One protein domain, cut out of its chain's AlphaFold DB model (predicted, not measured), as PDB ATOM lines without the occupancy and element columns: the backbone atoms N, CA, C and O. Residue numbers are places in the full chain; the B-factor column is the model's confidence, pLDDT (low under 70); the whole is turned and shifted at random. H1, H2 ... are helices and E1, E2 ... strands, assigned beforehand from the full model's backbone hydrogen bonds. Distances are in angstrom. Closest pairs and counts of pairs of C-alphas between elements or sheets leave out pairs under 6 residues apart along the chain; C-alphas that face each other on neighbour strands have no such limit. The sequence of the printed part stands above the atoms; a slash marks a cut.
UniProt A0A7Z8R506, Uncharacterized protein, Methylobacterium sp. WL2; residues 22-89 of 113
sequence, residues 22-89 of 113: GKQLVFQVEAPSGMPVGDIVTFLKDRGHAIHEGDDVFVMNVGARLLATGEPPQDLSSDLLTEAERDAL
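This is residues 22 to 89 of the 113 residues of an uncharacterized protein of Methylobacterium sp. WL2 (UniProt A0A7Z8R506). A two-stranded parallel sheet, E1 beside E2, has helix H1 over one face, while a long link loops beyond the strands' ends and returns along E1 to short H2 near E1's start. The printed part has 68 residues, under half in named elements, ordered E1, H1, E2, H2; the class is mixed. It is compact, radius of gyration of the C-alphas 12.0 A, with an elongated outline of 36 by 22 by 18 A.

E1, residues 24 to 30, and E2, residues 56 to 61, are parallel neighbours at 23 degrees; N 27 and O 58 are 2.9 A apart, within hydrogen-bond range. With H1, residues 37 to 46, they form a strand-helix-strand unit, two parallel strands joined through a helix, its crossover right-handed. The closest C-alphas of H1 and E2, Val 37 and Val 59, are 7.6 A apart. Residues 74 to 75 pair antiparallel with residues 29 to 30. H2, residues 83 to 88, is apart from H1; its closest C-alpha pair with E1, Arg 86 and Leu 25, is 7.4 A. In H1 and H2 every O i to N i+4 pair is within hydrogen-bond range.

E1, 19.7 A long, begins at C-alpha 24 (-14.448, 40.620, 121.679). H1 spans 14.2 A and E2 16.2 A. H2 ends at C-alpha 88 (-7.849, 48.239, 123.361).

The printed part has no cut. The link E2 to H2 is long, 21 residues. The farthest C-alphas, Ala 68 and Ala 88, are 36.7 A apart. The model's pLDDT is under 70 at residues 22, 62 to 72 and 78.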
ATOM      1  N   GLY A  22     -11.025  35.710 126.291       64.56
ATOM      2  CA  GLY A  22     -10.890  36.207 124.929       64.56
ATOM      3  C   GLY A  22     -11.264  37.672 124.768       64.56
ATOM      4  O   GLY A  22     -12.030  38.247 125.553       64.56
ATOM      5  N   LYS A  23     -10.731  38.288 123.712       70.44
ATOM      6  CA  LYS A  23     -11.149  39.625 123.292       70.44
ATOM      7  C   LYS A  23     -12.396  39.523 122.425       70.44
ATOM      8  O   LYS A  23     -12.553  38.574 121.663       70.44
ATOM      9  N   GLN A  24     -13.274  40.513 122.542       71.88
ATOM     10  CA  GLN A  24     -14.448  40.620 121.679       71.88
ATOM     11  C   GLN A  24     -14.085  41.426 120.439       71.88
ATOM     12  O   GLN A  24     -13.805  42.620 120.549       71.88
ATOM     13  N   LEU A  25     -14.086  40.779 119.277       77.06
ATOM     14  CA  LEU A  25     -13.702  41.379 117.999       77.06
ATOM     15  C   LEU A  25     -14.928  41.457 117.080       77.06
ATOM     16  O   LEU A  25     -15.697  40.500 117.007       77.06
ATOM     17  N   VAL A  26     -15.124  42.577 116.377       77.94
ATOM     18  CA  VAL A  26     -16.255  42.769 115.453       77.94
ATOM     19  C   VAL A  26     -15.728  43.101 114.065       77.94
ATOM     20  O   VAL A  26     -15.023  44.092 113.901       77.94
ATOM     21  N   PHE A  27     -16.126  42.309 113.072       79.62
ATOM     22  CA  PHE A  27     -15.731  42.488 111.677       79.62
ATOM     23  C   PHE A  27     -16.948  42.618 110.768       79.62
ATOM     24  O   PHE A  27     -17.996  42.011 111.011       79.62
ATOM     25  N   GLN A  28     -16.794  43.399 109.700       80.44
ATOM     26  CA  GLN A  28     -17.776  43.487 108.625       80.44
ATOM     27  C   GLN A  28     -17.246  42.728 107.425       80.44
ATOM     28  O   GLN A  28     -16.155  43.004 106.938       80.44
ATOM     29  N   VAL A  29     -18.025  41.770 106.944       77.56
ATOM     30  CA  VAL A  29     -17.650  40.975 105.779       77.56
ATOM     31  C   VAL A  29     -18.827  40.859 104.831       77.56
ATOM     32  O   VAL A  29     -19.986  40.992 105.219       77.56
ATOM     33  N   GLU A  30     -18.520  40.551 103.588       80.38
ATOM     34  CA  GLU A  30     -19.457  40.014 102.623       80.38
ATOM     35  C   GLU A  30     -19.087  38.555 102.392       80.38
ATOM     36  O   GLU A  30     -17.956  38.244 102.028       80.38
ATOM     37  N   ALA A  31     -20.009  37.636 102.660       75.00
ATOM     38  CA  ALA A  31     -19.746  36.208 102.511       75.00
ATOM     39  C   ALA A  31     -20.958  35.489 101.907       75.00
ATOM     40  O   ALA A  31     -22.096  35.927 102.129       75.00
ATOM     41  N   PRO A  32     -20.751  34.372 101.181       73.69
ATOM     42  CA  PRO A  32     -21.845  33.539 100.703       73.69
ATOM     43  C   PRO A  32     -22.768  33.094 101.842       73.69
ATOM     44  O   PRO A  32     -22.332  32.832 102.967       73.69
ATOM     45  N   SER A  33     -24.062  32.971 101.541       71.31
ATOM     46  CA  SER A  33     -25.032  32.451 102.506       71.31
ATOM     47  C   SER A  33     -24.660  31.027 102.932       71.31
ATOM     48  O   SER A  33     -24.353  30.185 102.088       71.31
ATOM     49  N   GLY A  34     -24.693  30.757 104.238       71.50
ATOM     50  CA  GLY A  34     -24.356  29.448 104.801       71.50
ATOM     51  C   GLY A  34     -22.857  29.163 104.943       71.50
ATOM     52  O   GLY A  34     -22.510  28.068 105.380       71.50
ATOM     53  N   MET A  35     -21.971  30.117 104.621       75.69
ATOM     54  CA  MET A  35     -20.539  29.967 104.893       75.69
ATOM     55  C   MET A  35     -20.294  29.812 106.408       75.69
ATOM     56  O   MET A  35     -20.783  30.636 107.191       75.69
ATOM     57  N   PRO A  36     -19.544  28.781 106.845       80.75
ATOM     58  CA  PRO A  36     -19.198  28.600 108.248       80.75
ATOM     59  C   PRO A  36     -18.411  29.788 108.806       80.75
ATOM     60  O   PRO A  36     -17.481  30.291 108.179       80.75
ATOM     61  N   VAL A  37     -18.721  30.189 110.041       76.31
ATOM     62  CA  VAL A  37     -18.005  31.281 110.728       76.31
ATOM     63  C   VAL A  37     -16.502  30.990 110.832       76.31
ATOM     64  O   VAL A  37     -15.696  31.902 110.678       76.31
ATOM     65  N   GLY A  38     -16.112  29.728 111.035       80.00
ATOM     66  CA  GLY A  38     -14.701  29.327 111.093       80.00
ATOM     67  C   GLY A  38     -13.925  29.628 109.805       80.00
ATOM     68  O   GLY A  38     -12.775  30.063 109.875       80.00
ATOM     69  N   ASP A  39     -14.566  29.488 108.644       83.88
ATOM     70  CA  ASP A  39     -13.941  29.774 107.348       83.88
ATOM     71  C   ASP A  39     -13.763  31.285 107.155       83.88
ATOM     72  O   ASP A  39     -12.721  31.738 106.688       83.88
ATOM     73  N   ILE A  40     -14.736  32.081 107.611       80.62
ATOM     74  CA  ILE A  40     -14.640  33.547 107.605       80.62
ATOM     75  C   ILE A  40     -13.523  34.025 108.541       80.62
ATOM     76  O   ILE A  40     -12.745  34.904 108.180       80.62
ATOM     77  N   VAL A  41     -13.409  33.443 109.737       84.00
ATOM     78  CA  VAL A  41     -12.332  33.769 110.684       84.00
ATOM     79  C   VAL A  41     -10.966  33.407 110.102       84.00
ATOM     80  O   VAL A  41     -10.022  34.181 110.249       84.00
ATOM     81  N   THR A  42     -10.857  32.264 109.425       87.62
ATOM     82  CA  THR A  42      -9.622  31.854 108.742       87.62
ATOM     83  C   THR A  42      -9.253  32.860 107.654       87.62
ATOM     84  O   THR A  42      -8.140  33.373 107.652       87.62
ATOM     85  N   PHE A  43     -10.220  33.253 106.823       87.62
ATOM     86  CA  PHE A  43     -10.033  34.294 105.815       87.62
ATOM     87  C   PHE A  43      -9.570  35.640 106.407       87.62
ATOM     88  O   PHE A  43      -8.665  36.276 105.868       87.62
ATOM     89  N   LEU A  44     -10.146  36.078 107.532       85.81
ATOM     90  CA  LEU A  44      -9.732  37.315 108.203       85.81
ATOM     91  C   LEU A  44      -8.294  37.220 108.740       85.81
ATOM     92  O   LEU A  44      -7.524  38.172 108.596       85.81
ATOM     93  N   LYS A  45      -7.902  36.073 109.305       86.31
ATOM     94  CA  LYS A  45      -6.513  35.823 109.730       86.31
ATOM     95  C   LYS A  45      -5.548  35.850 108.549       86.31
ATOM     96  O   LYS A  45      -4.513  36.502 108.644       86.31
ATOM     97  N   ASP A  46      -5.910  35.223 107.431       88.31
ATOM     98  CA  ASP A  46      -5.094  35.203 106.210       88.31
ATOM     99  C   ASP A  46      -4.900  36.606 105.615       88.31
ATOM    100  O   ASP A  46      -3.867  36.896 105.011       88.31
ATOM    101  N   ARG A  47      -5.861  37.514 105.831       86.19
ATOM    102  CA  ARG A  47      -5.744  38.931 105.460       86.19
ATOM    103  C   ARG A  47      -4.845  39.739 106.411       86.19
ATOM    104  O   ARG A  47      -4.463  40.856 106.073       86.19
ATOM    105  N   GLY A  48      -4.496  39.187 107.573       85.00
ATOM    106  CA  GLY A  48      -3.606  39.806 108.557       85.00
ATOM    107  C   GLY A  48      -4.298  40.392 109.790       85.00
ATOM    108  O   GLY A  48      -3.658  41.139 110.526       85.00
ATOM    109  N   HIS A  49      -5.576  40.081 110.042       85.75
ATOM    110  CA  HIS A  49      -6.248  40.509 111.276       85.75
ATOM    111  C   HIS A  49      -5.704  39.772 112.506       85.75
ATOM    112  O   HIS A  49      -5.546  38.548 112.496       85.75
ATOM    113  N   ALA A  50      -5.484  40.504 113.601       85.62
ATOM    114  CA  ALA A  50      -4.939  39.973 114.853       85.62
ATOM    115  C   ALA A  50      -5.983  39.194 115.690       85.62
ATOM    116  O   ALA A  50      -6.443  39.657 116.737       85.62
ATOM    117  N   ILE A  51      -6.352  37.992 115.233       83.31
ATOM    118  CA  ILE A  51      -7.322  37.093 115.885       83.31
ATOM    119  C   ILE A  51      -6.596  35.888 116.502       83.31
ATOM    120  O   ILE A  51      -5.921  35.129 115.804       83.31
ATOM    121  N   HIS A  52      -6.792  35.642 117.795       79.88
ATOM    122  CA  HIS A  52      -6.170  34.549 118.546       79.88
ATOM    123  C   HIS A  52      -7.192  33.490 118.972       79.88
ATOM    124  O   HIS A  52      -8.406  33.684 118.917       79.88
ATOM    125  N   GLU A  53      -6.685  32.320 119.359       74.38
ATOM    126  CA  GLU A  53      -7.509  31.258 119.929       74.38
ATOM    127  C   GLU A  53      -8.113  31.721 121.264       74.38
ATOM    128  O   GLU A  53      -7.412  32.261 122.118       74.38
ATOM    129  N   GLY A  54      -9.426  31.536 121.417       71.12
ATOM    130  CA  GLY A  54     -10.183  31.992 122.582       71.12
ATOM    131  C   GLY A  54     -10.861  33.352 122.420       71.12
ATOM    132  O   GLY A  54     -11.680  33.678 123.270       71.12
ATOM    133  N   ASP A  55     -10.584  34.116 121.356       71.38
ATOM    134  CA  ASP A  55     -11.311  35.358 121.069       71.38
ATOM    135  C   ASP A  55     -12.770  35.092 120.666       71.38
ATOM    136  O   ASP A  55     -13.076  34.172 119.903       71.38
ATOM    137  N   ASP A  56     -13.663  35.963 121.130       73.25
ATOM    138  CA  ASP A  56     -15.064  35.982 120.726       73.25
ATOM    139  C   ASP A  56     -15.193  36.836 119.458       73.25
ATOM    140  O   ASP A  56     -15.236  38.071 119.517       73.25
ATOM    141  N   VAL A  57     -15.233  36.183 118.294       73.94
ATOM    142  CA  VAL A  57     -15.307  36.868 116.996       73.94
ATOM    143  C   VAL A  57     -16.748  36.984 116.518       73.94
ATOM    144  O   VAL A  57     -17.435  35.986 116.294       73.94
ATOM    145  N   PHE A  58     -17.184  38.219 116.293       73.38
ATOM    146  CA  PHE A  58     -18.481  38.542 115.721       73.38
ATOM    147  C   PHE A  58     -18.311  39.028 114.291       73.38
ATOM    148  O   PHE A  58     -17.564  39.964 114.006       73.38
ATOM    149  N   VAL A  59     -19.057  38.399 113.394       74.00
ATOM    150  CA  VAL A  59     -19.024  38.690 111.968       74.00
ATOM    151  C   VAL A  59     -20.387  39.224 111.560       74.00
ATOM    152  O   VAL A  59     -21.399  38.540 111.713       74.00
ATOM    153  N   MET A  60     -20.416  40.439 111.021       73.38
ATOM    154  CA  MET A  60     -21.608  41.001 110.397       73.38
ATOM    155  C   MET A  60     -21.513  40.819 108.883       73.38
ATOM    156  O   MET A  60     -20.688  41.462 108.236       73.38
ATOM    157  N   ASN A  61     -22.368  39.954 108.329       71.12
ATOM    158  CA  ASN A  61     -22.513  39.814 106.883       71.12
ATOM    159  C   ASN A  61     -23.428  40.928 106.356       71.12
ATOM    160  O   ASN A  61     -24.641  40.878 106.564       71.12
ATOM    161  N   VAL A  62     -22.853  41.954 105.726       67.69
ATOM    162  CA  VAL A  62     -23.590  43.169 105.314       67.69
ATOM    163  C   VAL A  62     -24.365  43.020 104.001       67.69
ATOM    164  O   VAL A  62     -25.068  43.942 103.588       67.69
ATOM    165  N   GLY A  63     -24.340  41.834 103.398       57.59
ATOM    166  CA  GLY A  63     -25.272  41.451 102.348       57.59
ATOM    167  C   GLY A  63     -24.604  40.583 101.303       57.59
ATOM    168  O   GLY A  63     -23.808  41.079 100.533       57.59
ATOM    169  N   ALA A  64     -25.012  39.318 101.208       54.56
ATOM    170  CA  ALA A  64     -24.622  38.385 100.150       54.56
ATOM    171  C   ALA A  64     -25.252  38.751  98.789       54.56
ATOM    172  O   ALA A  64     -25.900  37.918  98.146       54.56
ATOM    173  N   ARG A  65     -25.201  40.023  98.380       45.25
ATOM    174  CA  ARG A  65     -25.957  40.491  97.220       45.25
ATOM    175  C   ARG A  65     -25.180  40.133  95.959       45.25
ATOM    176  O   ARG A  65     -24.518  40.976  95.381       45.25
ATOM    177  N   LEU A  66     -25.394  38.889  95.516       52.50
ATOM    178  CA  LEU A  66     -24.924  38.277  94.265       52.50
ATOM    179  C   LEU A  66     -23.575  37.551  94.319       52.50
ATOM    180  O   LEU A  66     -23.073  37.222  93.250       52.50
ATOM    181  N   LEU A  67     -23.036  37.202  95.495       51.62
ATOM    182  CA  LEU A  67     -21.951  36.216  95.509       51.62
ATOM    183  C   LEU A  67     -22.518  34.874  95.027       51.62
ATOM    184  O   LEU A  67     -23.296  34.217  95.731       51.62
ATOM    185  N   ALA A  68     -22.188  34.495  93.792       56.84
ATOM    186  CA  ALA A  68     -22.509  33.178  93.264       56.84
ATOM    187  C   ALA A  68     -21.896  32.110  94.180       56.84
ATOM    188  O   ALA A  68     -20.890  32.338  94.856       56.84
ATOM    189  N   THR A  69     -22.499  30.922  94.217       56.00
ATOM    190  CA  THR A  69     -21.947  29.786  94.961       56.00
ATOM    191  C   THR A  69     -20.526  29.511  94.450       56.00
ATOM    192  O   THR A  69     -20.366  29.000  93.345       56.00
ATOM    193  N   GLY A  70     -19.501  29.897  95.217       59.44
ATOM    194  CA  GLY A  70     -18.090  29.770  94.830       59.44
ATOM    195  C   GLY A  70     -17.273  31.067  94.830       59.44
ATOM    196  O   GLY A  70     -16.058  30.985  94.668       59.44
ATOM    197  N   GLU A  71     -17.883  32.237  95.033       66.62
ATOM    198  CA  GLU A  71     -17.108  33.473  95.195       66.62
ATOM    199  C   GLU A  71     -16.499  33.581  96.609       66.62
ATOM    200  O   GLU A  71     -17.150  33.203  97.594       66.62
ATOM    201  N   PRO A  72     -15.238  34.044  96.728       69.25
ATOM    202  CA  PRO A  72     -14.557  34.148  98.011       69.25
ATOM    203  C   PRO A  72     -15.179  35.255  98.878       69.25
ATOM    204  O   PRO A  72     -15.716  36.226  98.344       69.25
ATOM    205  N   PRO A  73     -15.089  35.143 100.214       77.56
ATOM    206  CA  PRO A  73     -15.530  36.203 101.105       77.56
ATOM    207  C   PRO A  73     -14.719  37.482 100.864       77.56
ATOM    208  O   PRO A  73     -13.536  37.444 100.519       77.56
ATOM    209  N   GLN A  74     -15.361  38.625 101.073       80.38
ATOM    210  CA  GLN A  74     -14.742  39.936 101.011       80.38
ATOM    211  C   GLN A  74     -14.755  40.556 102.403       80.38
ATOM    212  O   GLN A  74     -15.796  40.689 103.038       80.38
ATOM    213  N   ASP A  75     -13.587  40.954 102.892       81.88
ATOM    214  CA  ASP A  75     -13.504  41.727 104.126       81.88
ATOM    215  C   ASP A  75     -13.753  43.204 103.805       81.88
ATOM    216  O   ASP A  75     -13.055  43.801 102.973       81.88
ATOM    217  N   LEU A  76     -14.785  43.737 104.455       75.88
ATOM    218  CA  LEU A  76     -15.287  45.102 104.331       75.88
ATOM    219  C   LEU A  76     -14.942  45.949 105.561       75.88
ATOM    220  O   LEU A  76     -15.394  47.090 105.671       75.88
ATOM    221  N   SER A  77     -14.146  45.412 106.485       73.19
ATOM    222  CA  SER A  77     -13.544  46.196 107.557       73.19
ATOM    223  C   SER A  77     -12.696  47.301 106.919       73.19
ATOM    224  O   SER A  77     -11.915  47.033 106.003       73.19
ATOM    225  N   SER A  78     -12.893  48.553 107.348       66.75
ATOM    226  CA  SER A  78     -12.215  49.712 106.745       66.75
ATOM    227  C   SER A  78     -10.695  49.598 106.834       66.75
ATOM    228  O   SER A  78     -10.004  49.988 105.898       66.75
ATOM    229  N   ASP A  79     -10.208  49.006 107.927       74.19
ATOM    230  CA  ASP A  79      -8.798  48.874 108.266       74.19
ATOM    231  C   ASP A  79      -8.500  47.479 108.840       74.19
ATOM    232  O   ASP A  79      -9.387  46.793 109.361       74.19
ATOM    233  N   LEU A  80      -7.238  47.048 108.724       78.75
ATOM    234  CA  LEU A  80      -6.754  45.836 109.386       78.75
ATOM    235  C   LEU A  80      -6.775  46.048 110.898       78.75
ATOM    236  O   LEU A  80      -6.204  47.021 111.377       78.75
ATOM    237  N   LEU A  81      -7.359  45.106 111.638       79.50
ATOM    238  CA  LEU A  81      -7.307  45.121 113.091       79.50
ATOM    239  C   LEU A  81      -5.887  44.777 113.551       79.50
ATOM    240  O   LEU A  81      -5.459  43.619 113.507       79.50
ATOM    241  N   THR A  82      -5.176  45.796 114.012       81.94
ATOM    242  CA  THR A  82      -3.821  45.692 114.554       81.94
ATOM    243  C   THR A  82      -3.816  45.120 115.976       81.94
ATOM    244  O   THR A  82      -4.829  45.134 116.679       81.94
ATOM    245  N   GLU A  83      -2.655  44.654 116.452       77.38
ATOM    246  CA  GLU A  83      -2.498  44.185 117.841       77.38
ATOM    247  C   GLU A  83      -2.849  45.272 118.870       77.38
ATOM    248  O   GLU A  83      -3.487  44.983 119.880       77.38
ATOM    249  N   ALA A  84      -2.514  46.536 118.590       76.94
ATOM    250  CA  ALA A  84      -2.817  47.655 119.482       76.94
ATOM    251  C   ALA A  84      -4.330  47.919 119.598       76.94
ATOM    252  O   ALA A  84      -4.841  48.177 120.690       76.94
ATOM    253  N   GLU A  85      -5.062  47.834 118.485       74.50
ATOM    254  CA  GLU A  85      -6.524  47.977 118.477       74.50
ATOM    255  C   GLU A  85      -7.202  46.785 119.150       74.50
ATOM    256  O   GLU A  85      -8.130  46.960 119.941       74.50
ATOM    257  N   ARG A  86      -6.692  45.576 118.903       77.94
ATOM    258  CA  ARG A  86      -7.102  44.354 119.598       77.94
ATOM    259  C   ARG A  86      -6.922  44.481 121.117       77.94
ATOM    260  O   ARG A  86      -7.819  44.108 121.874       77.94
ATOM    261  N   ASP A  87      -5.800  45.018 121.583       76.75
ATOM    262  CA  ASP A  87      -5.540  45.191 123.015       76.75
ATOM    263  C   ASP A  87      -6.490  46.196 123.671       76.75
ATOM    264  O   ASP A  87      -6.921  45.981 124.811       76.75
ATOM    265  N   ALA A  88      -6.879  47.237 122.930       74.62
ATOM    266  CA  ALA A  88      -7.849  48.239 123.361       74.62
ATOM    267  C   ALA A  88      -9.290  47.700 123.463       74.62
ATOM    268  O   ALA A  88     -10.131  48.326 124.118       74.62
ATOM    269  N   LEU A  89      -9.594  46.545 122.859       70.94
ATOM    270  CA  LEU A  89     -10.915  45.930 122.951       70.94
ATOM    271  C   LEU A  89     -11.164  45.320 124.340       70.94
ATOM    272  O   LEU A  89     -10.240  44.822 125.001       70.94
TER     273      LEU A  89